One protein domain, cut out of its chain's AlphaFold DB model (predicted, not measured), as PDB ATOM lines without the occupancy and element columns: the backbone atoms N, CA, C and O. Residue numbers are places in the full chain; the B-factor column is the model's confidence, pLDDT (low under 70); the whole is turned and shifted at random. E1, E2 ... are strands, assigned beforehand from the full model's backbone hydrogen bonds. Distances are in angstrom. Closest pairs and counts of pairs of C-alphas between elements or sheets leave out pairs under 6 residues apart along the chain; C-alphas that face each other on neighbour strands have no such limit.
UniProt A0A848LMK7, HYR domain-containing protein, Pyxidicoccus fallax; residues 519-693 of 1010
ATOM      1  N   GLY A 519     833.059   1.405 127.431       80.94
ATOM      2  CA  GLY A 519     834.421   1.748 127.851       80.94
ATOM      3  C   GLY A 519     834.599   1.698 129.370       80.94
ATOM      4  O   GLY A 519     835.119   2.649 129.946       80.94
ATOM      5  N   VAL A 520     834.106   0.632 130.011       86.62
ATOM      6  CA  VAL A 520     834.447   0.332 131.405       86.62
ATOM      7  C   VAL A 520     835.890  -0.164 131.408       86.62
ATOM      8  O   VAL A 520     836.196  -1.089 130.666       86.62
ATOM      9  N   ASN A 521     836.785   0.500 132.144       82.25
ATOM     10  CA  ASN A 521     838.233   0.272 131.995       82.25
ATOM     11  C   ASN A 521     839.041   0.287 133.305       82.25
ATOM     12  O   ASN A 521     840.247   0.058 133.275       82.25
ATOM     13  N   ALA A 522     838.419   0.634 134.434       88.50
ATOM     14  CA  ALA A 522     839.055   0.635 135.749       88.50
ATOM     15  C   ALA A 522     837.996   0.627 136.859       88.50
ATOM     16  O   ALA A 522     836.938   1.249 136.721       88.50
ATOM     17  N   SER A 523     838.301  -0.018 137.985       93.88
ATOM     18  CA  SER A 523     837.426  -0.101 139.156       93.88
ATOM     19  C   SER A 523     838.210  -0.226 140.466       93.88
ATOM     20  O   SER A 523     839.394  -0.549 140.469       93.88
ATOM     21  N   ALA A 524     837.543   0.056 141.587       94.94
ATOM     22  CA  ALA A 524     837.984  -0.299 142.938       94.94
ATOM     23  C   ALA A 524     836.800  -0.267 143.912       94.94
ATOM     24  O   ALA A 524     835.831   0.468 143.706       94.94
ATOM     25  N   THR A 525     836.876  -1.009 145.015       95.88
ATOM     26  CA  THR A 525     835.841  -1.005 146.057       95.88
ATOM     27  C   THR A 525     836.287  -0.221 147.292       95.88
ATOM     28  O   THR A 525     837.375  -0.412 147.827       95.88
ATOM     29  N   VAL A 526     835.436   0.695 147.763       95.94
ATOM     30  CA  VAL A 526     835.668   1.492 148.978       95.94
ATOM     31  C   VAL A 526     834.538   1.191 149.960       95.94
ATOM     32  O   VAL A 526     833.419   1.700 149.841       95.94
ATOM     33  N   GLY A 527     834.814   0.303 150.917       93.62
ATOM     34  CA  GLY A 527     833.799  -0.238 151.822       93.62
ATOM     35  C   GLY A 527     832.742  -1.041 151.056       93.62
ATOM     36  O   GLY A 527     833.064  -2.000 150.364       93.62
ATOM     37  N   SER A 528     831.474  -0.643 151.162       93.44
ATOM     38  CA  SER A 528     830.354  -1.272 150.444       93.44
ATOM     39  C   SER A 528     830.060  -0.658 149.064       93.44
ATOM     40  O   SER A 528     829.036  -0.983 148.468       93.44
ATOM     41  N   THR A 529     830.901   0.261 148.574       96.19
ATOM     42  CA  THR A 529     830.675   1.003 147.320       96.19
ATOM     43  C   THR A 529     831.678   0.572 146.253       96.19
ATOM     44  O   THR A 529     832.883   0.708 146.464       96.19
ATOM     45  N   LEU A 530     831.197   0.116 145.095       97.31
ATOM     46  CA  LEU A 530     832.017   0.019 143.886       97.31
ATOM     47  C   LEU A 530     832.231   1.426 143.324       97.31
ATOM     48  O   LEU A 530     831.265   2.166 143.149       97.31
ATOM     49  N   TYR A 531     833.465   1.765 142.981       97.38
ATOM     50  CA  TYR A 531     833.806   2.861 142.081       97.38
ATOM     51  C   TYR A 531     834.306   2.275 140.768       97.38
ATOM     52  O   TYR A 531     835.025   1.278 140.771       97.38
ATOM     53  N   PHE A 532     833.920   2.883 139.654       94.69
ATOM     54  CA  PHE A 532     834.325   2.436 138.326       94.69
ATOM     55  C   PHE A 532     834.374   3.608 137.348       94.69
ATOM     56  O   PHE A 532     833.747   4.646 137.565       94.69
ATOM     57  N   VAL A 533     835.141   3.448 136.279       92.12
ATOM     58  CA  VAL A 533     835.306   4.441 135.216       92.12
ATOM     59  C   VAL A 533     834.547   3.946 133.997       92.12
ATOM     60  O   VAL A 533     834.677   2.777 133.643       92.12
ATOM     61  N   ALA A 534     833.697   4.796 133.415       89.81
ATOM     62  CA  ALA A 534     832.813   4.415 132.315       89.81
ATOM     63  C   ALA A 534     832.289   5.623 131.528       89.81
ATOM     64  O   ALA A 534     832.139   6.724 132.071       89.81
ATOM     65  N   ARG A 535     831.923   5.386 130.265       85.00
ATOM     66  CA  ARG A 535     831.186   6.319 129.403       85.00
ATOM     67  C   ARG A 535     829.686   6.016 129.453       85.00
ATOM     68  O   ARG A 535     829.272   4.865 129.614       85.00
ATOM     69  N   ASP A 536     828.876   7.060 129.290       71.00
ATOM     70  CA  ASP A 536     827.430   6.955 129.056       71.00
ATOM     71  C   ASP A 536     827.056   7.435 127.637       71.00
ATOM     72  O   ASP A 536     827.916   7.592 126.767       71.00
ATOM     73  N   ALA A 537     825.764   7.656 127.379       64.88
ATOM     74  CA  ALA A 537     825.256   8.091 126.078       64.88
ATOM     75  C   ALA A 537     825.756   9.481 125.607       64.88
ATOM     76  O   ALA A 537     825.592   9.802 124.429       64.88
ATOM     77  N   SER A 538     826.379  10.302 126.465       64.25
ATOM     78  CA  SER A 538     827.086  11.530 126.060       64.25
ATOM     79  C   SER A 538     828.566  11.314 125.713       64.25
ATOM     80  O   SER A 538     829.251  12.284 125.412       64.25
ATOM     81  N   HIS A 539     829.039  10.062 125.675       65.06
ATOM     82  CA  HIS A 539     830.356   9.601 125.201       65.06
ATOM     83  C   HIS A 539     831.595   9.998 126.033       65.06
ATOM     84  O   HIS A 539     832.614   9.308 125.931       65.06
ATOM     85  N   ASP A 540     831.539  11.035 126.868       73.38
ATOM     86  CA  ASP A 540     832.643  11.399 127.771       73.38
ATOM     87  C   ASP A 540     832.885  10.334 128.865       73.38
ATOM     88  O   ASP A 540     831.927   9.732 129.367       73.38
ATOM     89  N   PRO A 541     834.149  10.077 129.263       82.31
ATOM     90  CA  PRO A 541     834.456   9.183 130.370       82.31
ATOM     91  C   PRO A 541     834.242   9.898 131.710       82.31
ATOM     92  O   PRO A 541     834.702  11.021 131.931       82.31
ATOM     93  N   GLY A 542     833.558   9.230 132.635       88.88
ATOM     94  CA  GLY A 542     833.317   9.726 133.986       88.88
ATOM     95  C   GLY A 542     833.745   8.729 135.056       88.88
ATOM     96  O   GLY A 542     833.809   7.522 134.819       88.88
ATOM     97  N   LEU A 543     833.990   9.243 136.260       93.25
ATOM     98  CA  LEU A 543     834.039   8.436 137.473       93.25
ATOM     99  C   LEU A 543     832.604   8.194 137.953       93.25
ATOM    100  O   LEU A 543     831.851   9.145 138.177       93.25
ATOM    101  N   TRP A 544     832.249   6.933 138.162       95.12
ATOM    102  CA  TRP A 544     830.962   6.467 138.668       95.12
ATOM    103  C   TRP A 544     831.126   5.759 140.010       95.12
ATOM    104  O   TRP A 544     832.224   5.354 140.400       95.12
ATOM    105  N   LYS A 545     830.006   5.589 140.713       96.62
ATOM    106  CA  LYS A 545     829.910   4.721 141.887       96.62
ATOM    107  C   LYS A 545     828.613   3.916 141.884       96.62
ATOM    108  O   LYS A 545     827.641   4.333 141.259       96.62
ATOM    109  N   SER A 546     828.581   2.810 142.622       97.06
ATOM    110  CA  SER A 546     827.379   2.018 142.892       97.06
ATOM    111  C   SER A 546     827.403   1.395 144.290       97.06
ATOM    112  O   SER A 546     828.431   0.893 144.743       97.06
ATOM    113  N   ASP A 547     826.248   1.372 144.952       95.56
ATOM    114  CA  ASP A 547     825.965   0.584 146.164       95.56
ATOM    115  C   ASP A 547     825.384  -0.813 145.841       95.56
ATOM    116  O   ASP A 547     824.926  -1.552 146.722       95.56
ATOM    117  N   GLY A 548     825.361  -1.187 144.558       95.06
ATOM    118  CA  GLY A 548     824.673  -2.375 144.065       95.06
ATOM    119  C   GLY A 548     823.154  -2.206 144.026       95.06
ATOM    120  O   GLY A 548     822.439  -3.164 144.315       95.06
ATOM    121  N   THR A 549     822.666  -1.001 143.724       95.62
ATOM    122  CA  THR A 549     821.279  -0.709 143.334       95.62
ATOM    123  C   THR A 549     821.252   0.212 142.110       95.62
ATOM    124  O   THR A 549     822.161   1.018 141.906       95.62
ATOM    125  N   VAL A 550     820.195   0.145 141.291       94.94
ATOM    126  CA  VAL A 550     820.037   1.035 140.119       94.94
ATOM    127  C   VAL A 550     820.014   2.513 140.540       94.94
ATOM    128  O   VAL A 550     820.608   3.352 139.875       94.94
ATOM    129  N   ALA A 551     819.375   2.839 141.669       95.88
ATOM    130  CA  ALA A 551     819.242   4.218 142.149       95.88
ATOM    131  C   ALA A 551     820.532   4.785 142.777       95.88
ATOM    132  O   ALA A 551     820.763   5.989 142.703       95.88
ATOM    133  N   GLY A 552     821.364   3.935 143.388       95.38
ATOM    134  CA  GLY A 552     822.680   4.308 143.913       95.38
ATOM    135  C   GLY A 552     823.815   4.222 142.885       95.38
ATOM    136  O   GLY A 552     824.933   4.638 143.189       95.38
ATOM    137  N   THR A 553     823.540   3.725 141.673       95.81
ATOM    138  CA  THR A 553     824.485   3.714 140.547       95.81
ATOM    139  C   THR A 553     824.473   5.078 139.857       95.81
ATOM    140  O   THR A 553     823.601   5.365 139.040       95.81
ATOM    141  N   VAL A 554     825.420   5.948 140.215       94.50
ATOM    142  CA  VAL A 554     825.420   7.367 139.818       94.50
ATOM    143  C   VAL A 554     826.802   7.861 139.402       94.50
ATOM    144  O   VAL A 554     827.824   7.437 139.951       94.50
ATOM    145  N   LYS A 555     826.836   8.806 138.455       93.00
ATOM    146  CA  LYS A 555     828.062   9.513 138.079       93.00
ATOM    147  C   LYS A 555     828.510  10.396 139.245       93.00
ATOM    148  O   LYS A 555     827.708  11.121 139.830       93.00
ATOM    149  N   VAL A 556     829.792  10.325 139.583       95.06
ATOM    150  CA  VAL A 556     830.434  11.168 140.599       95.06
ATOM    151  C   VAL A 556     830.946  12.456 139.961       95.06
ATOM    152  O   VAL A 556     830.702  13.531 140.508       95.06
ATOM    153  N   LYS A 557     831.650  12.355 138.822       90.81
ATOM    154  CA  LYS A 557     832.210  13.492 138.073       90.81
ATOM    155  C   LYS A 557     832.659  13.070 136.666       90.81
ATOM    156  O   LYS A 557     833.193  11.976 136.507       90.81
ATOM    157  N   ASP A 558     832.486  13.943 135.677       87.25
ATOM    158  CA  ASP A 558     833.044  13.794 134.325       87.25
ATOM    159  C   ASP A 558     834.535  14.172 134.263       87.25
ATOM    160  O   ASP A 558     834.977  15.088 134.960       87.25
ATOM    161  N   PHE A 559     835.295  13.490 133.401       83.44
ATOM    162  CA  PHE A 559     836.717  13.742 133.138       83.44
ATOM    163  C   PHE A 559     836.976  13.851 131.619       83.44
ATOM    164  O   PHE A 559     837.590  12.962 131.029       83.44
ATOM    165  N   PRO A 560     836.479  14.912 130.953       72.94
ATOM    166  CA  PRO A 560     836.626  15.078 129.509       72.94
ATOM    167  C   PRO A 560     838.079  15.405 129.127       72.94
ATOM    168  O   PRO A 560     838.648  16.391 129.602       72.94
ATOM    169  N   SER A 561     838.663  14.613 128.227       65.06
ATOM    170  CA  SER A 561     839.986  14.851 127.635       65.06
ATOM    171  C   SER A 561     839.857  15.434 126.224       65.06
ATOM    172  O   SER A 561     839.049  14.985 125.414       65.06
ATOM    173  N   THR A 562     840.663  16.452 125.901       55.31
ATOM    174  CA  THR A 562     840.568  17.201 124.628       55.31
ATOM    175  C   THR A 562     841.040  16.429 123.392       55.31
ATOM    176  O   THR A 562     840.843  16.893 122.272       55.31
ATOM    177  N   ASP A 563     841.664  15.273 123.595       54.81
ATOM    178  CA  ASP A 563     842.186  14.353 122.580       54.81
ATOM    179  C   ASP A 563     841.671  12.908 122.762       54.81
ATOM    180  O   ASP A 563     842.039  12.019 121.998       54.81
ATOM    181  N   GLY A 564     840.813  12.664 123.763       52.41
ATOM    182  CA  GLY A 564     840.270  11.343 124.090       52.41
ATOM    183  C   GLY A 564     841.233  10.379 124.799       52.41
ATOM    184  O   GLY A 564     840.805   9.267 125.108       52.41
ATOM    185  N   SER A 565     842.481  10.785 125.071       56.38
ATOM    186  CA  SER A 565     843.611   9.884 125.363       56.38
ATOM    187  C   SER A 565     843.493   9.069 126.660       56.38
ATOM    188  O   SER A 565     843.466   7.842 126.601       56.38
ATOM    189  N   PHE A 566     843.404   9.728 127.821       71.38
ATOM    190  CA  PHE A 566     843.526   9.062 129.125       71.38
ATOM    191  C   PHE A 566     842.306   9.291 130.036       71.38
ATOM    192  O   PHE A 566     842.158  10.377 130.610       71.38
ATOM    193  N   PRO A 567     841.412   8.293 130.194       80.94
ATOM    194  CA  PRO A 567     840.390   8.308 131.238       80.94
ATOM    195  C   PRO A 567     841.019   8.065 132.629       80.94
ATOM    196  O   PRO A 567     842.176   7.639 132.726       80.94
ATOM    197  N   PRO A 568     840.269   8.297 133.725       89.94
ATOM    198  CA  PRO A 568     840.741   7.981 135.070       89.94
ATOM    199  C   PRO A 568     841.195   6.518 135.228       89.94
ATOM    200  O   PRO A 568     840.570   5.605 134.687       89.94
ATOM    201  N   HIS A 569     842.276   6.289 135.977       90.19
ATOM    202  CA  HIS A 569     842.876   4.964 136.181       90.19
ATOM    203  C   HIS A 569     843.668   4.874 137.507       90.19
ATOM    204  O   HIS A 569     843.657   5.808 138.311       90.19
ATOM    205  N   SER A 570     844.300   3.723 137.783       91.12
ATOM    206  CA  SER A 570     844.979   3.410 139.062       91.12
ATOM    207  C   SER A 570     844.097   3.616 140.310       91.12
ATOM    208  O   SER A 570     844.557   4.072 141.358       91.12
ATOM    209  N   LEU A 571     842.808   3.285 140.185       94.81
ATOM    210  CA  LEU A 571     841.809   3.411 141.246       94.81
ATOM    211  C   LEU A 571     842.212   2.598 142.491       94.81
ATOM    212  O   LEU A 571     842.346   1.383 142.441       94.81
ATOM    213  N   THR A 572     842.386   3.289 143.617       95.56
ATOM    214  CA  THR A 572     842.957   2.754 144.861       95.56
ATOM    215  C   THR A 572     842.150   3.225 146.070       95.56
ATOM    216  O   THR A 572     841.872   4.416 146.212       95.56
ATOM    217  N   ALA A 573     841.788   2.327 146.987       95.88
ATOM    218  CA  ALA A 573     841.102   2.694 148.228       95.88
ATOM    219  C   ALA A 573     842.106   3.099 149.326       95.88
ATOM    220  O   ALA A 573     842.963   2.309 149.709       95.88
ATOM    221  N   PHE A 574     841.981   4.307 149.889       96.69
ATOM    222  CA  PHE A 574     842.825   4.769 151.000       96.69
ATOM    223  C   PHE A 574     842.042   5.681 151.959       96.69
ATOM    224  O   PHE A 574     841.337   6.597 151.538       96.69
ATOM    225  N   ARG A 575     842.132   5.413 153.274       94.44
ATOM    226  CA  ARG A 575     841.438   6.155 154.354       94.44
ATOM    227  C   ARG A 575     839.927   6.385 154.123       94.44
ATOM    228  O   ARG A 575     839.375   7.407 154.519       94.44
ATOM    229  N   GLY A 576     839.245   5.427 153.487       92.94
ATOM    230  CA  GLY A 576     837.805   5.509 153.186       92.94
ATOM    231  C   GLY A 576     837.436   6.431 152.015       92.94
ATOM    232  O   GLY A 576     836.255   6.695 151.801       92.94
ATOM    233  N   ALA A 577     838.425   6.903 151.255       95.75
ATOM    234  CA  ALA A 577     838.261   7.622 149.999       95.75
ATOM    235  C   ALA A 577     838.877   6.819 148.838       95.75
ATOM    236  O   ALA A 577     839.718   5.942 149.043       95.75
ATOM    237  N   LEU A 578     838.464   7.140 147.615       97.31
ATOM    238  CA  LEU A 578     839.112   6.671 146.393       97.31
ATOM    239  C   LEU A 578     840.252   7.630 146.031       97.31
ATOM    240  O   LEU A 578     840.035   8.839 146.026       97.31
ATOM    241  N   TYR A 579     841.419   7.107 145.676       96.75
ATOM    242  CA  TYR A 579     842.526   7.826 145.045       96.75
ATOM    243  C   TYR A 579     842.750   7.254 143.648       96.75
ATOM    244  O   TYR A 579     842.524   6.068 143.431       96.75
ATOM    245  N   PHE A 580     843.110   8.098 142.689       94.25
ATOM    246  CA  PHE A 580     843.229   7.714 141.281       94.25
ATOM    247  C   PHE A 580     844.004   8.773 140.498       94.25
ATOM    248  O   PHE A 580     844.152   9.910 140.954       94.25
ATOM    249  N   THR A 581     844.436   8.414 139.298       91.88
ATOM    250  CA  THR A 581     845.097   9.313 138.350       91.88
ATOM    251  C   THR A 581     844.113   9.744 137.280       91.88
ATOM    252  O   THR A 581     843.323   8.928 136.806       91.88
ATOM    253  N   ALA A 582     844.111  11.034 136.932       88.75
ATOM    254  CA  ALA A 582     843.269  11.574 135.864       88.75
ATOM    255  C   ALA A 582     843.757  12.939 135.356       88.75
ATOM    256  O   ALA A 582     844.272  13.757 136.126       88.75
ATOM    257  N   THR A 583     843.463  13.223 134.087       83.31
ATOM    258  CA  THR A 583     843.440  14.583 133.525       83.31
ATOM    259  C   THR A 583     842.037  15.173 133.680       83.31
ATOM    260  O   THR A 583     841.048  14.498 133.399       83.31
ATOM    261  N   ALA A 584     841.923  16.429 134.126       68.75
ATOM    262  CA  ALA A 584     840.631  17.137 134.221       68.75
ATOM    263  C   ALA A 584     840.695  18.636 133.868       68.75
ATOM    264  O   ALA A 584     839.676  19.324 133.892       68.75
ATOM    265  N   ASP A 585     841.893  19.161 133.611       68.38
ATOM    266  CA  ASP A 585     842.164  20.553 133.265       68.38
ATOM    267  C   ASP A 585     843.528  20.643 132.538       68.38
ATOM    268  O   ASP A 585     844.116  19.625 132.173       68.38
ATOM    269  N   ALA A 586     844.038  21.854 132.301       69.38
ATOM    270  CA  ALA A 586     845.264  22.085 131.528       69.38
ATOM    271  C   ALA A 586     846.586  21.671 132.223       69.38
ATOM    272  O   ALA A 586     847.653  21.972 131.689       69.38
ATOM    273  N   ASN A 587     846.537  21.016 133.390       69.81
ATOM    274  CA  ASN A 587     847.716  20.610 134.171       69.81
ATOM    275  C   ASN A 587     848.059  19.106 134.040       69.81
ATOM    276  O   ASN A 587     848.778  18.570 134.875       69.81
ATOM    277  N   GLY A 588     847.543  18.434 133.003       80.44
ATOM    278  CA  GLY A 588     847.875  17.040 132.684       80.44
ATOM    279  C   GLY A 588     847.361  16.017 133.704       80.44
ATOM    280  O   GLY A 588     846.379  16.259 134.414       80.44
ATOM    281  N   GLU A 589     848.024  14.861 133.751       87.12
ATOM    282  CA  GLU A 589     847.687  13.772 134.668       87.12
ATOM    283  C   GLU A 589     848.282  13.986 136.055       87.12
ATOM    284  O   GLU A 589     849.496  14.077 136.227       87.12
ATOM    285  N   GLU A 590     847.425  14.010 137.070       90.00
ATOM    286  CA  GLU A 590     847.820  14.265 138.454       90.00
ATOM    287  C   GLU A 590     847.068  13.354 139.432       90.00
ATOM    288  O   GLU A 590     846.118  12.660 139.058       90.00
ATOM    289  N   LEU A 591     847.482  13.358 140.703       92.69
ATOM    290  CA  LEU A 591     846.857  12.545 141.750       92.69
ATOM    291  C   LEU A 591     845.551  13.192 142.237       92.69
ATOM    292  O   LEU A 591     845.556  14.280 142.821       92.69
ATOM    293  N   TRP A 592     844.429  12.495 142.073       93.31
ATOM    294  CA  TRP A 592     843.107  12.891 142.565       93.31
ATOM    295  C   TRP A 592     842.655  12.031 143.743       93.31
ATOM    296  O   TRP A 592     843.104  10.903 143.940       93.31
ATOM    297  N   ARG A 593     841.709  12.574 144.514       95.31
ATOM    298  CA  ARG A 593     840.925  11.837 145.508       95.31
ATOM    299  C   ARG A 593     839.432  12.132 145.365       95.31
ATOM    300  O   ARG A 593     839.058  13.229 144.956       95.31
ATOM    301  N   SER A 594     838.582  11.189 145.759       96.44
ATOM    302  CA  SER A 594     837.126  11.341 145.834       96.44
ATOM    303  C   SER A 594     836.549  10.695 147.093       96.44
ATOM    304  O   SER A 594     836.920   9.587 147.470       96.44
ATOM    305  N   ASN A 595     835.581  11.370 147.710       95.06
ATOM    306  CA  ASN A 595     834.702  10.816 148.747       95.06
ATOM    307  C   ASN A 595     833.357  10.300 148.182       95.06
ATOM    308  O   ASN A 595     832.430  10.032 148.945       95.06
ATOM    309  N   GLY A 596     833.208  10.246 146.853       94.94
ATOM    310  CA  GLY A 596     831.958   9.886 146.189       94.94
ATOM    311  C   GLY A 596     830.967  11.029 145.965       94.94
ATOM    312  O   GLY A 596     829.797  10.743 145.694       94.94
ATOM    313  N   THR A 597     831.384  12.297 146.050       95.50
ATOM    314  CA  THR A 597     830.623  13.453 145.536       95.50
ATOM    315  C   THR A 597     831.459  14.277 144.555       95.50
ATOM    316  O   THR A 597     832.689  14.249 144.610       95.50
ATOM    317  N   ALA A 598     830.806  15.032 143.664       93.31
ATOM    318  CA  ALA A 598     831.487  15.914 142.712       93.31
ATOM    319  C   ALA A 598     832.404  16.929 143.425       93.31
ATOM    320  O   ALA A 598     833.593  17.007 143.118       93.31
ATOM    321  N   ASP A 599     831.875  17.627 144.438       94.12
ATOM    322  CA  ASP A 599     832.600  18.637 145.225       94.12
ATOM    323  C   ASP A 599     833.787  18.053 146.007       94.12
ATOM    324  O   ASP A 599     834.805  18.714 146.197       94.12
ATOM    325  N   GLY A 600     833.669  16.803 146.470       93.81
ATOM    326  CA  GLY A 600     834.746  16.089 147.153       93.81
ATOM    327  C   GLY A 600     835.733  15.390 146.216       93.81
ATOM    328  O   GLY A 600     836.668  14.758 146.705       93.81
ATOM    329  N   THR A 601     835.544  15.496 144.894       94.62
ATOM    330  CA  THR A 601     836.423  14.915 143.870       94.62
ATOM    331  C   THR A 601     837.441  15.954 143.393       94.62
ATOM    332  O   THR A 601     837.209  16.713 142.442       94.62
ATOM    333  N   VAL A 602     838.576  15.991 144.095       92.50
ATOM    334  CA  VAL A 602     839.586  17.057 144.044       92.50
ATOM    335  C   VAL A 602     841.001  16.508 143.861       92.50
ATOM    336  O   VAL A 602     841.325  15.415 144.323       92.50
ATOM    337  N   ARG A 603     841.851  17.298 143.205       91.62
ATOM    338  CA  ARG A 603     843.285  17.042 143.048       91.62
ATOM    339  C   ARG A 603     843.984  17.160 144.409       91.62
ATOM    340  O   ARG A 603     843.660  18.055 145.191       91.62
ATOM    341  N   VAL A 604     844.887  16.230 144.721       90.75
ATOM    342  CA  VAL A 604     845.603  16.157 146.010       90.75
ATOM    343  C   VAL A 604     846.745  17.169 146.045       90.75
ATOM    344  O   VAL A 604     846.879  17.916 147.016       90.75
ATOM    345  N   LEU A 605     847.532  17.198 144.970       82.69
ATOM    346  CA  LEU A 605     848.613  18.135 144.691       82.69
ATOM    347  C   LEU A 605     848.776  18.252 143.163       82.69
ATOM    348  O   LEU A 605     848.291  17.403 142.420       82.69
ATOM    349  N   ASP A 606     849.423  19.323 142.716       80.50
ATOM    350  CA  ASP A 606     849.950  19.503 141.362       80.50
ATOM    351  C   ASP A 606     851.461  19.220 141.450       80.50
ATOM    352  O   ASP A 606     852.193  20.003 142.066       80.50
ATOM    353  N   LEU A 607     851.899  18.035 141.012       78.25
ATOM    354  CA  LEU A 607     853.256  17.523 141.238       78.25
ATOM    355  C   LEU A 607     854.240  17.951 140.140       78.25
ATOM    356  O   LEU A 607     855.409  18.214 140.447       78.25
ATOM    357  N   ALA A 608     853.783  18.059 138.889       76.94
ATOM    358  CA  ALA A 608     854.593  18.512 137.759       76.94
ATOM    359  C   ALA A 608     853.837  19.560 136.905       76.94
ATOM    360  O   ALA A 608     853.324  19.239 135.830       76.94
ATOM    361  N   PRO A 609     853.800  20.836 137.350       76.44
ATOM    362  CA  PRO A 609     852.927  21.862 136.776       76.44
ATOM    363  C   PRO A 609     853.128  22.125 135.279       76.44
ATOM    364  O   PRO A 609     854.146  22.674 134.848       76.44
ATOM    365  N   GLY A 610     852.103  21.804 134.492       68.19
ATOM    366  CA  GLY A 610     852.042  22.021 133.049       68.19
ATOM    367  C   GLY A 610     851.211  20.942 132.357       68.19
ATOM    368  O   GLY A 610     850.778  19.987 132.985       68.19
ATOM    369  N   SER A 611     851.011  21.047 131.044       70.75
ATOM    370  CA  SER A 611     850.116  20.149 130.293       70.75
ATOM    371  C   SER A 611     850.637  18.716 130.077       70.75
ATOM    372  O   SER A 611     850.105  18.013 129.225       70.75
ATOM    373  N   GLN A 612     851.693  18.304 130.782       72.00
ATOM    374  CA  GLN A 612     852.147  16.908 130.844       72.00
ATOM    375  C   GLN A 612     851.688  16.247 132.155       72.00
ATOM    376  O   GLN A 612     851.265  15.098 132.137       72.00
ATOM    377  N   GLY A 613     851.671  16.982 133.274       81.06
ATOM    378  CA  GLY A 613     851.399  16.411 134.591       81.06
ATOM    379  C   GLY A 613     852.503  15.456 135.062       81.06
ATOM    380  O   GLY A 613     853.606  15.414 134.508       81.06
ATOM    381  N   SER A 614     852.213  14.710 136.125       84.19
ATOM    382  CA  SER A 614     853.168  13.866 136.849       84.19
ATOM    383  C   SER A 614     853.023  12.362 136.595       84.19
ATOM    384  O   SER A 614     853.883  11.595 137.032       84.19
ATOM    385  N   TYR A 615     851.975  11.930 135.886       88.19
ATOM    386  CA  TYR A 615     851.660  10.520 135.601       88.19
ATOM    387  C   TYR A 615     851.780   9.574 136.824       88.19
ATOM    388  O   TYR A 615     852.608   8.647 136.796       88.19
ATOM    389  N   PRO A 616     851.018   9.789 137.922       92.44
ATOM    390  CA  PRO A 616     851.057   8.896 139.076       92.44
ATOM    391  C   PRO A 616     850.534   7.495 138.737       92.44
ATOM    392  O   PRO A 616     849.443   7.349 138.198       92.44
ATOM    393  N   VAL A 617     851.281   6.454 139.084       92.94
ATOM    394  CA  VAL A 617     850.901   5.042 138.880       92.94
ATOM    395  C   VAL A 617     851.446   4.172 140.013       92.94
ATOM    396  O   VAL A 617     852.212   4.648 140.855       92.94
ATOM    397  N   LEU A 618     851.087   2.882 140.020       92.88
ATOM    398  CA  LEU A 618     851.536   1.906 141.026       92.88
ATOM    399  C   LEU A 618     851.189   2.368 142.456       92.88
ATOM    400  O   LEU A 618     852.034   2.376 143.348       92.88
ATOM    401  N   LEU A 619     849.949   2.825 142.652       95.38
ATOM    402  CA  LEU A 619     849.454   3.292 143.946       95.38
ATOM    403  C   LEU A 619     849.340   2.111 144.925       95.38
ATOM    404  O   LEU A 619     848.673   1.121 144.643       95.38
ATOM    405  N   GLN A 620     849.983   2.234 146.084       95.19
ATOM    406  CA  GLN A 620     850.086   1.195 147.111       95.19
ATOM    407  C   GLN A 620     849.925   1.791 148.511       95.19
ATOM    408  O   GLN A 620     850.402   2.892 148.776       95.19
ATOM    409  N   VAL A 621     849.292   1.077 149.446       95.69
ATOM    410  CA  VAL A 621     849.098   1.562 150.827       95.69
ATOM    411  C   VAL A 621     849.943   0.750 151.803       95.69
ATOM    412  O   VAL A 621     849.701  -0.435 152.005       95.69
ATOM    413  N   MET A 622     850.894   1.410 152.467       96.31
ATOM    414  CA  MET A 622     851.714   0.827 153.533       96.31
ATOM    415  C   MET A 622     851.650   1.729 154.767       96.31
ATOM    416  O   MET A 622     851.864   2.934 154.664       96.31
ATOM    417  N   ASN A 623     851.366   1.151 155.940       94.06
ATOM    418  CA  ASN A 623     851.373   1.847 157.234       94.06
ATOM    419  C   ASN A 623     850.647   3.206 157.224       94.06
ATOM    420  O   ASN A 623     851.201   4.251 157.568       94.06
ATOM    421  N   ASP A 624     849.380   3.163 156.792       93.88
ATOM    422  CA  ASP A 624     848.457   4.306 156.715       93.88
ATOM    423  C   ASP A 624     849.017   5.511 155.920       93.88
ATOM    424  O   ASP A 624     848.719   6.678 156.189       93.88
ATOM    425  N   THR A 625     849.840   5.207 154.913       96.56
ATOM    426  CA  THR A 625     850.436   6.144 153.955       96.56
ATOM    427  C   THR A 625     850.296   5.572 152.540       96.56
ATOM    428  O   THR A 625     850.538   4.385 152.319       96.56
ATOM    429  N   LEU A 626     849.907   6.411 151.577       97.50
ATOM    430  CA  LEU A 626     849.826   6.054 150.158       97.50
ATOM    431  C   LEU A 626     851.188   6.298 149.494       97.50
ATOM    432  O   LEU A 626     851.694   7.414 149.551       97.50
ATOM    433  N   TYR A 627     851.758   5.293 148.844       97.56
ATOM    434  CA  TYR A 627     852.986   5.360 148.051       97.56
ATOM    435  C   TYR A 627     852.669   5.161 146.571       97.56
ATOM    436  O   TYR A 627     851.698   4.489 146.238       97.56
ATOM    437  N   PHE A 628     853.455   5.771 145.685       96.56
ATOM    438  CA  PHE A 628     853.245   5.691 144.236       96.56
ATOM    439  C   PHE A 628     854.496   6.106 143.453       96.56
ATOM    440  O   PHE A 628     855.391   6.772 143.982       96.56
ATOM    441  N   SER A 629     854.537   5.733 142.176       95.12
ATOM    442  CA  SER A 629     855.492   6.239 141.189       95.12
ATOM    443  C   SER A 629     854.932   7.497 140.535       95.12
ATOM    444  O   SER A 629     853.798   7.463 140.073       95.12
ATOM    445  N   ALA A 630     855.690   8.593 140.471       93.88
ATOM    446  CA  ALA A 630     855.319   9.788 139.699       93.88
ATOM    447  C   ALA A 630     856.557  10.587 139.263       93.88
ATOM    448  O   ALA A 630     857.623  10.507 139.884       93.88
ATOM    449  N   MET A 631     856.418  11.373 138.200       90.50
ATOM    450  CA  MET A 631     857.435  12.314 137.735       90.50
ATOM    451  C   MET A 631     857.502  13.563 138.620       90.50
ATOM    452  O   MET A 631     856.493  14.035 139.138       90.50
ATOM    453  N   ASP A 632     858.705  14.113 138.785       86.25
ATOM    454  CA  ASP A 632     858.889  15.464 139.318       86.25
ATOM    455  C   ASP A 632     858.794  16.545 138.229       86.25
ATOM    456  O   ASP A 632     858.710  16.250 137.039       86.25
ATOM    457  N   SER A 633     858.872  17.815 138.628       83.00
ATOM    458  CA  SER A 633     858.845  18.980 137.730       83.00
ATOM    459  C   SER A 633     860.027  19.098 136.745       83.00
ATOM    460  O   SER A 633     860.124  20.089 136.025       83.00
ATOM    461  N   ASN A 634     860.924  18.107 136.697       84.06
ATOM    462  CA  ASN A 634     861.980  17.947 135.692       84.06
ATOM    463  C   ASN A 634     861.765  16.670 134.849       84.06
ATOM    464  O   ASN A 634     862.699  16.214 134.190       84.06
ATOM    465  N   PHE A 635     860.567  16.078 134.906       83.00
ATOM    466  CA  PHE A 635     860.157  14.839 134.234       83.00
ATOM    467  C   PHE A 635     860.967  13.598 134.640       83.00
ATOM    468  O   PHE A 635     861.123  12.652 133.870       83.00
ATOM    469  N   ARG A 636     861.484  13.578 135.877       87.81
ATOM    470  CA  ARG A 636     862.217  12.428 136.428       87.81
ATOM    471  C   ARG A 636     861.310  11.630 137.355       87.81
ATOM    472  O   ARG A 636     860.831  12.163 138.358       87.81
ATOM    473  N   ARG A 637     861.082  10.359 137.017       91.19
ATOM    474  CA  ARG A 637     860.270   9.420 137.801       91.19
ATOM    475  C   ARG A 637     860.936   9.088 139.144       91.19
ATOM    476  O   ARG A 637     862.160   8.991 139.248       91.19
ATOM    477  N   ALA A 638     860.111   8.998 140.181       94.31
ATOM    478  CA  ALA A 638     860.523   8.876 141.571       94.31
ATOM    479  C   ALA A 638     859.476   8.115 142.399       94.31
ATOM    480  O   ALA A 638     858.292   8.106 142.055       94.31
ATOM    481  N   LEU A 639     859.904   7.551 143.534       96.88
ATOM    482  CA  LEU A 639     859.001   7.088 144.588       96.88
ATOM    483  C   LEU A 639     858.500   8.299 145.384       96.88
ATOM    484  O   LEU A 639     859.303   9.073 145.920       96.88
ATOM    485  N   TRP A 640     857.185   8.418 145.525       96.69
ATOM    486  CA  TRP A 640     856.500   9.417 146.346       96.69
ATOM    487  C   TRP A 640     855.693   8.754 147.460       96.69
ATOM    488  O   TRP A 640     855.397   7.560 147.411       96.69
ATOM    489  N   ARG A 641     855.324   9.554 148.464       96.69
ATOM    490  CA  ARG A 641     854.371   9.180 149.512       96.69
ATOM    491  C   ARG A 641     853.393  10.316 149.800       96.69
ATOM    492  O   ARG A 641     853.747  11.475 149.608       96.69
ATOM    493  N   SER A 642     852.201   9.999 150.295       96.81
ATOM    494  CA  SER A 642     851.145  10.951 150.645       96.81
ATOM    495  C   SER A 642     850.324  10.481 151.847       96.81
ATOM    496  O   SER A 642     849.975   9.307 151.967       96.81
ATOM    497  N   ASP A 643     849.945  11.424 152.709       94.44
ATOM    498  CA  ASP A 643     848.915  11.243 153.740       94.44
ATOM    499  C   ASP A 643     847.491  11.543 153.214       94.44
ATOM    500  O   ASP A 643     846.514  11.490 153.964       94.44
ATOM    501  N   GLY A 644     847.363  11.864 151.923       91.31
ATOM    502  CA  GLY A 644     846.137  12.340 151.288       91.31
ATOM    503  C   GLY A 644     846.017  13.866 151.206       91.31
ATOM    504  O   GLY A 644     845.014  14.367 150.688       91.31
ATOM    505  N   THR A 645     847.005  14.624 151.694       91.19
ATOM    506  CA  THR A 645     847.057  16.095 151.648       91.19
ATOM    507  C   THR A 645     848.210  16.611 150.786       91.19
ATOM    508  O   THR A 645     849.240  15.957 150.641       91.19
ATOM    509  N   ALA A 646     848.078  17.837 150.270       89.94
ATOM    510  CA  ALA A 646     849.147  18.522 149.542       89.94
ATOM    511  C   ALA A 646     850.465  18.590 150.340       89.94
ATOM    512  O   ALA A 646     851.525  18.288 149.809       89.94
ATOM    513  N   ASN A 647     850.399  18.930 151.634       91.56
ATOM    514  CA  ASN A 647     851.589  19.116 152.474       91.56
ATOM    515  C   ASN A 647     852.268  17.796 152.875       91.56
ATOM    516  O   ASN A 647     853.478  17.778 153.082       91.56
ATOM    517  N   GLY A 648     851.501  16.712 153.021       92.75
ATOM    518  CA  GLY A 648     852.037  15.378 153.300       92.75
ATOM    519  C   GLY A 648     852.449  14.603 152.047       92.75
ATOM    520  O   GLY A 648     853.025  13.524 152.178       92.75
ATOM    521  N   THR A 649     852.188  15.140 150.849       95.19
ATOM    522  CA  THR A 649     852.625  14.552 149.578       95.19
ATOM    523  C   THR A 649     854.064  14.970 149.283       95.19
ATOM    524  O   THR A 649     854.329  16.115 148.922       95.19
ATOM    525  N   VAL A 650     855.012  14.051 149.471       94.50
ATOM    526  CA  VAL A 650     856.456  14.322 149.391       94.50
ATOM    527  C   VAL A 650     857.206  13.205 148.670       94.50
ATOM    528  O   VAL A 650     856.853  12.029 148.766       94.50
ATOM    529  N   LYS A 651     858.276  13.571 147.959       94.88
ATOM    530  CA  LYS A 651     859.162  12.606 147.305       94.88
ATOM    531  C   LYS A 651     859.960  11.831 148.358       94.88
ATOM    532  O   LYS A 651     860.495  12.429 149.290       94.88
ATOM    533  N   VAL A 652     860.069  10.518 148.178       97.00
ATOM    534  CA  VAL A 652     860.917   9.633 148.986       97.00
ATOM    535  C   VAL A 652     862.299   9.494 148.347       97.00
ATOM    536  O   VAL A 652     863.297   9.739 149.019       97.00
ATOM    537  N   LYS A 653     862.379   9.141 147.055       95.94
ATOM    538  CA  LYS A 653     863.658   8.997 146.336       95.94
ATOM    539  C   LYS A 653     863.497   9.121 144.824       95.94
ATOM    540  O   LYS A 653     862.497   8.664 144.282       95.94
ATOM    541  N   ASP A 654     864.497   9.686 144.150       93.88
ATOM    542  CA  ASP A 654     864.637   9.562 142.694       93.88
ATOM    543  C   ASP A 654     864.978   8.100 142.361       93.88
ATOM    544  O   ASP A 654     866.064   7.624 142.691       93.88
ATOM    545  N   VAL A 655     864.027   7.384 141.765       92.19
ATOM    546  CA  VAL A 655     864.130   5.972 141.376       92.19
ATOM    547  C   VAL A 655     863.089   5.705 140.286       92.19
ATOM    548  O   VAL A 655     861.928   6.086 140.434       92.19
ATOM    549  N   ASN A 656     863.505   5.097 139.176       90.94
ATOM    550  CA  ASN A 656     862.632   4.855 138.029       90.94
ATOM    551  C   ASN A 656     862.001   3.461 138.139       90.94
ATOM    552  O   ASN A 656     862.629   2.483 137.737       90.94
ATOM    553  N   LEU A 657     860.833   3.378 138.789       91.62
ATOM    554  CA  LEU A 657     860.171   2.109 139.096       91.62
ATOM    555  C   LEU A 657     859.109   1.689 138.066       91.62
ATOM    556  O   LEU A 657     858.236   2.486 137.690       91.62
ATOM    557  N   SER A 658     859.173   0.403 137.721       91.06
ATOM    558  CA  SER A 658     858.269  -0.342 136.844       91.06
ATOM    559  C   SER A 658     857.210  -1.126 137.629       91.06
ATOM    560  O   SER A 658     856.090  -1.276 137.147       91.06
ATOM    561  N   ASN A 659     857.514  -1.566 138.859       92.00
ATOM    562  CA  ASN A 659     856.562  -2.246 139.749       92.00
ATOM    563  C   ASN A 659     856.784  -1.860 141.233       92.00
ATOM    564  O   ASN A 659     857.901  -1.515 141.632       92.00
ATOM    565  N   LEU A 660     855.722  -1.895 142.050       93.94
ATOM    566  CA  LEU A 660     855.721  -1.566 143.483       93.94
ATOM    567  C   LEU A 660     854.774  -2.498 144.253       93.94
ATOM    568  O   LEU A 660     853.574  -2.524 143.981       93.94
ATOM    569  N   VAL A 661     855.296  -3.197 145.262       94.31
ATOM    570  CA  VAL A 661     854.551  -4.169 146.084       94.31
ATOM    571  C   VAL A 661     854.787  -3.910 147.572       94.31
ATOM    572  O   VAL A 661     855.903  -3.598 147.987       94.31
ATOM    573  N   VAL A 662     853.742  -4.046 148.393       95.38
ATOM    574  CA  VAL A 662     853.831  -3.919 149.858       95.38
ATOM    575  C   VAL A 662     854.078  -5.288 150.489       95.38
ATOM    576  O   VAL A 662     853.303  -6.219 150.290       95.38
ATOM    577  N   GLY A 663     855.130  -5.393 151.297       91.50
ATOM    578  CA  GLY A 663     855.487  -6.577 152.065       91.50
ATOM    579  C   GLY A 663     855.631  -6.286 153.554       91.50
ATOM    580  O   GLY A 663     856.734  -6.092 154.062       91.50
ATOM    581  N   GLY A 664     854.499  -6.252 154.264       87.69
ATOM    582  CA  GLY A 664     854.454  -5.850 155.674       87.69
ATOM    583  C   GLY A 664     854.869  -4.386 155.847       87.69
ATOM    584  O   GLY A 664     854.300  -3.505 155.207       87.69
ATOM    585  N   ASP A 665     855.882  -4.140 156.677       92.06
ATOM    586  CA  ASP A 665     856.459  -2.810 156.931       92.06
ATOM    587  C   ASP A 665     857.502  -2.377 155.873       92.06
ATOM    588  O   ASP A 665     858.361  -1.535 156.138       92.06
ATOM    589  N   THR A 666     857.514  -2.994 154.687       95.44
ATOM    590  CA  THR A 666     858.512  -2.740 153.636       95.44
ATOM    591  C   THR A 666     857.872  -2.708 152.252       95.44
ATOM    592  O   THR A 666     857.117  -3.601 151.889       95.44
ATOM    593  N   LEU A 667     858.209  -1.704 151.444       96.62
ATOM    594  CA  LEU A 667     857.938  -1.685 150.008       96.62
ATOM    595  C   LEU A 667     859.046  -2.436 149.273       96.62
ATOM    596  O   LEU A 667     860.222  -2.210 149.560       96.62
ATOM    597  N   TYR A 668     858.686  -3.228 148.273       96.12
ATOM    598  CA  TYR A 668     859.599  -3.778 147.277       96.12
ATOM    599  C   TYR A 668     859.361  -3.076 145.943       96.12
ATOM    600  O   TYR A 668     858.213  -2.888 145.538       96.12
ATOM    601  N   LEU A 669     860.442  -2.657 145.284       95.56
ATOM    602  CA  LEU A 669     860.395  -1.943 144.011       95.56
ATOM    603  C   LEU A 669     861.198  -2.706 142.965       95.56
ATOM    604  O   LEU A 669     862.349  -3.063 143.219       95.56
ATOM    605  N   LEU A 670     860.614  -2.864 141.783       94.56
ATOM    606  CA  LEU A 670     861.343  -3.207 140.568       94.56
ATOM    607  C   LEU A 670     861.618  -1.914 139.795       94.56
ATOM    608  O   LEU A 670     860.738  -1.053 139.706       94.56
ATOM    609  N   THR A 671     862.823  -1.765 139.255       93.62
ATOM    610  CA  THR A 671     863.175  -0.652 138.361       93.62
ATOM    611  C   THR A 671     863.277  -1.093 136.905       93.62
ATOM    612  O   THR A 671     863.469  -2.271 136.628       93.62
ATOM    613  N   ASP A 672     863.155  -0.151 135.964       88.75
ATOM    614  CA  ASP A 672     863.187  -0.414 134.509       88.75
ATOM    615  C   ASP A 672     864.496  -1.088 134.027       88.75
ATOM    616  O   ASP A 672     864.552  -1.624 132.926       88.75
ATOM    617  N   ASP A 673     865.552  -1.068 134.850       90.50
ATOM    618  CA  ASP A 673     866.819  -1.791 134.652       90.50
ATOM    619  C   ASP A 673     866.826  -3.207 135.277       90.50
ATOM    620  O   ASP A 673     867.889  -3.792 135.471       90.50
ATOM    621  N   ASN A 674     865.654  -3.743 135.636       90.44
ATOM    622  CA  ASN A 674     865.450  -5.010 136.348       90.44
ATOM    623  C   ASN A 674     866.213  -5.142 137.686       90.44
ATOM    624  O   ASN A 674     866.453  -6.251 138.170       90.44
ATOM    625  N   SER A 675     866.569  -4.029 138.340       93.75
ATOM    626  CA  SER A 675     867.082  -4.075 139.717       93.75
ATOM    627  C   SER A 675     865.949  -4.199 140.736       93.75
ATOM    628  O   SER A 675     864.948  -3.481 140.670       93.75
ATOM    629  N   LEU A 676     866.153  -5.036 141.753       95.69
ATOM    630  CA  LEU A 676     865.266  -5.148 142.911       95.69
ATOM    631  C   LEU A 676     865.734  -4.208 144.030       95.69
ATOM    632  O   LEU A 676     866.906  -4.215 144.413       95.69
ATOM    633  N   TRP A 677     864.811  -3.440 144.605       96.31
ATOM    634  CA  TRP A 677     865.024  -2.553 145.753       96.31
ATOM    635  C   TRP A 677     864.017  -2.839 146.871       96.31
ATOM    636  O   TRP A 677     862.942  -3.388 146.633       96.31
ATOM    637  N   LYS A 678     864.331  -2.380 148.087       96.12
ATOM    638  CA  LYS A 678     863.367  -2.242 149.189       96.12
ATOM    639  C   LYS A 678     863.337  -0.827 149.751       96.12
ATOM    640  O   LYS A 678     864.298  -0.086 149.571       96.12
ATOM    641  N   SER A 679     862.265  -0.470 150.455       97.06
ATOM    642  CA  SER A 679     862.104   0.806 151.160       97.06
ATOM    643  C   SER A 679     861.257   0.662 152.425       97.06
ATOM    644  O   SER A 679     860.222   0.006 152.412       97.06
ATOM    645  N   ASP A 680     861.653   1.346 153.496       95.75
ATOM    646  CA  ASP A 680     860.847   1.580 154.706       95.75
ATOM    647  C   ASP A 680     859.920   2.812 154.576       95.75
ATOM    648  O   ASP A 680     859.304   3.256 155.546       95.75
ATOM    649  N   GLY A 681     859.849   3.413 153.383       94.62
ATOM    650  CA  GLY A 681     859.172   4.683 153.128       94.62
ATOM    651  C   GLY A 681     860.047   5.928 153.343       94.62
ATOM    652  O   GLY A 681     859.533   7.051 153.262       94.62
ATOM    653  N   THR A 682     861.353   5.770 153.600       95.81
ATOM    654  CA  THR A 682     862.338   6.857 153.755       95.81
ATOM    655  C   THR A 682     863.419   6.845 152.668       95.81
ATOM    656  O   THR A 682     863.713   5.821 152.053       95.81
ATOM    657  N   ALA A 683     864.042   8.002 152.421       95.56
ATOM    658  CA  ALA A 683     865.097   8.151 151.413       95.56
ATOM    659  C   ALA A 683     866.332   7.272 151.689       95.56
ATOM    660  O   ALA A 683     866.942   6.747 150.751       95.56
ATOM    661  N   ASP A 684     866.677   7.101 152.968       96.19
ATOM    662  CA  ASP A 684     867.853   6.354 153.420       96.19
ATOM    663  C   ASP A 684     867.578   4.845 153.466       96.19
ATOM    664  O   ASP A 684     868.402   4.064 152.995       96.19
ATOM    665  N   GLY A 685     866.398   4.432 153.948       95.31
ATOM    666  CA  GLY A 685     865.970   3.029 153.953       95.31
ATOM    667  C   GLY A 685     865.567   2.488 152.574       95.31
ATOM    668  O   GLY A 685     865.428   1.278 152.415       95.31
ATOM    669  N   THR A 686     865.430   3.354 151.561       97.12
ATOM    670  CA  THR A 686     865.243   2.942 150.158       97.12
ATOM    671  C   THR A 686     866.580   2.497 149.555       97.12
ATOM    672  O   THR A 686     867.365   3.329 149.088       97.12
ATOM    673  N   VAL A 687     866.855   1.193 149.556       95.75
ATOM    674  CA  VAL A 687     868.146   0.596 149.168       95.75
ATOM    675  C   VAL A 687     867.981  -0.497 148.115       95.75
ATOM    676  O   VAL A 687     867.014  -1.259 148.133       95.75
ATOM    677  N   ARG A 688     868.943  -0.575 147.189       95.38
ATOM    678  CA  ARG A 688     868.996  -1.624 146.169       95.38
ATOM    679  C   ARG A 688     869.384  -2.944 146.842       95.38
ATOM    680  O   ARG A 688     870.307  -2.970 147.653       95.38
ATOM    681  N   ILE A 689     868.653  -4.010 146.537       94.31
ATOM    682  CA  ILE A 689     868.908  -5.375 147.015       94.31
ATOM    683  C   ILE A 689     869.782  -6.118 146.008       94.31
ATOM    684  O   ILE A 689     870.769  -6.736 146.402       94.31
ATOM    685  N   ARG A 690     869.419  -6.073 144.721       93.69
ATOM    686  CA  ARG A 690     870.093  -6.820 143.655       93.69
ATOM    687  C   ARG A 690     870.031  -6.069 142.323       93.69
ATOM    688  O   ARG A 690     869.053  -5.384 142.041       93.69
ATOM    689  N   GLU A 691     871.098  -6.212 141.549       91.69
ATOM    690  CA  GLU A 691     871.261  -5.755 140.163       91.69
ATOM    691  C   GLU A 691     871.095  -6.955 139.220       91.69
ATOM    692  O   GLU A 691     871.220  -8.098 139.669       91.69
ATOM    693  N   ASP A 692     870.802  -6.692 137.945       83.56
ATOM    694  CA  ASP A 692     870.773  -7.687 136.863       83.56
ATOM    695  C   ASP A 692     870.001  -8.975 137.233       83.56
ATOM    696  O   ASP A 692     870.526 -10.089 137.171       83.56
ATOM    697  N   LEU A 693     868.752  -8.831 137.700       86.56
ATOM    698  CA  LEU A 693     867.962  -9.971 138.183       86.56
ATOM    699  C   LEU A 693     867.509 -10.912 137.052       86.56
ATOM    700  O   LEU A 693     867.419 -12.112 137.285       86.56
TER     701      LEU A 693
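AT A GLANCE: This is residues 519 to 693 of the 1010 residues of the protein "HYR domain-containing protein" of Pyxidicoccus fallax (UniProt A0A848LMK7). Four small antiparallel sheets stand face to face in a row along an arc, like four blades of an open propeller that goes only part of the way round. E1, E5, E8 and E12 lie side by side on the hollow side of the arc, and from each of them the following strands of its blade step outward. The printed part has 175 residues with no named helix and 15 named strands, E1 to E15 in order, and the class is all strand. Along the chain come the sheets E1 E2 E3 E4, E5 E6 E7, E8 E9 E10 E11 and E12 E13 E14 E15, each with its strands in that order across it. The whole is compact, with a radius of gyration of the C-alphas of 16.6 A and spans of 51 by 34 by 32 A.

HOW THE PARTS SIT: The first sheet holds E1, residues 519 to 526, E2, 529 to 535, E3, 541 to 546, and E4, 554 to 558. It is a meander, each strand the antiparallel neighbour of the one before, as are the other three sheets. E1 and E2 form a hairpin, with N 531 and O 524 2.8 A apart, within hydrogen-bond range. E1 bends by 50 degrees at residue 522. The second sheet holds E5, residues 569 to 574, E6, 577 to 583, and E7, 589 to 594; N 572 of E5 and O 579 of E6 are 2.8 A apart. Residues 592 to 593 of E7 also pair, antiparallel, with residues 602 to 603. The first and second sheets are face to face, 9.6 A centre to centre where they face each other; the closest C-alphas of E1 and E5 are those of Ala 524 and Leu 571, 5.6 A apart. The third sheet holds E8, residues 617 to 622, E9, 625 to 631, E10, 637 to 642, and E11, 650 to 654; N 627 of E9 and O 620 of E8 are 2.8 A apart. It is face to face with the second sheet at 10.2 A, and the C-alphas of Ser 570 in E5 and Val 617 in E8 are the closest of that pair, at 6.1 A. The last sheet holds E12, residues 657 to 663, E13, 666 to 671, E14, 676 to 679, and E15, 687 to 690; N 661 of E12 and O 668 of E13 are 2.9 A apart. It is face to face with the third sheet at 9.9 A, and the closest C-alphas of E8 and E12 are those of Leu 618 and Leu 660, 6.0 A apart. The four sheets form a stack of sheets, face to face in turn. E1 and E8 are apart, and so are E5 and E12.

IN THESE COORDINATES: E1 begins at C-alpha 519 at (834.421, 1.748, 127.851) and is 21.2 A from first to last C-alpha. E2 measures 18.7 A, E6 18.6 A and E9 18.7 A. E8 begins at C-alpha 617 at (850.901, 5.042, 138.880). E15 measures 9.4 A and ends at C-alpha 690 at (870.093, -6.820, 143.655).

THE WHOLE: The two C-alphas farthest apart are those of Ala 551 and Asp 692, at 53.2 A. The printed part has no cut. The link from E7 to E8, residues 595 to 616, is long; the link from E4 to E5, with 10 residues, is short, and that from E11 to E12, with 2 residues, is tight. The mean pLDDT of the printed part is 89.4, and 13 residues are under 70: 537 to 539, 561 to 565, 584 to 587 and 610.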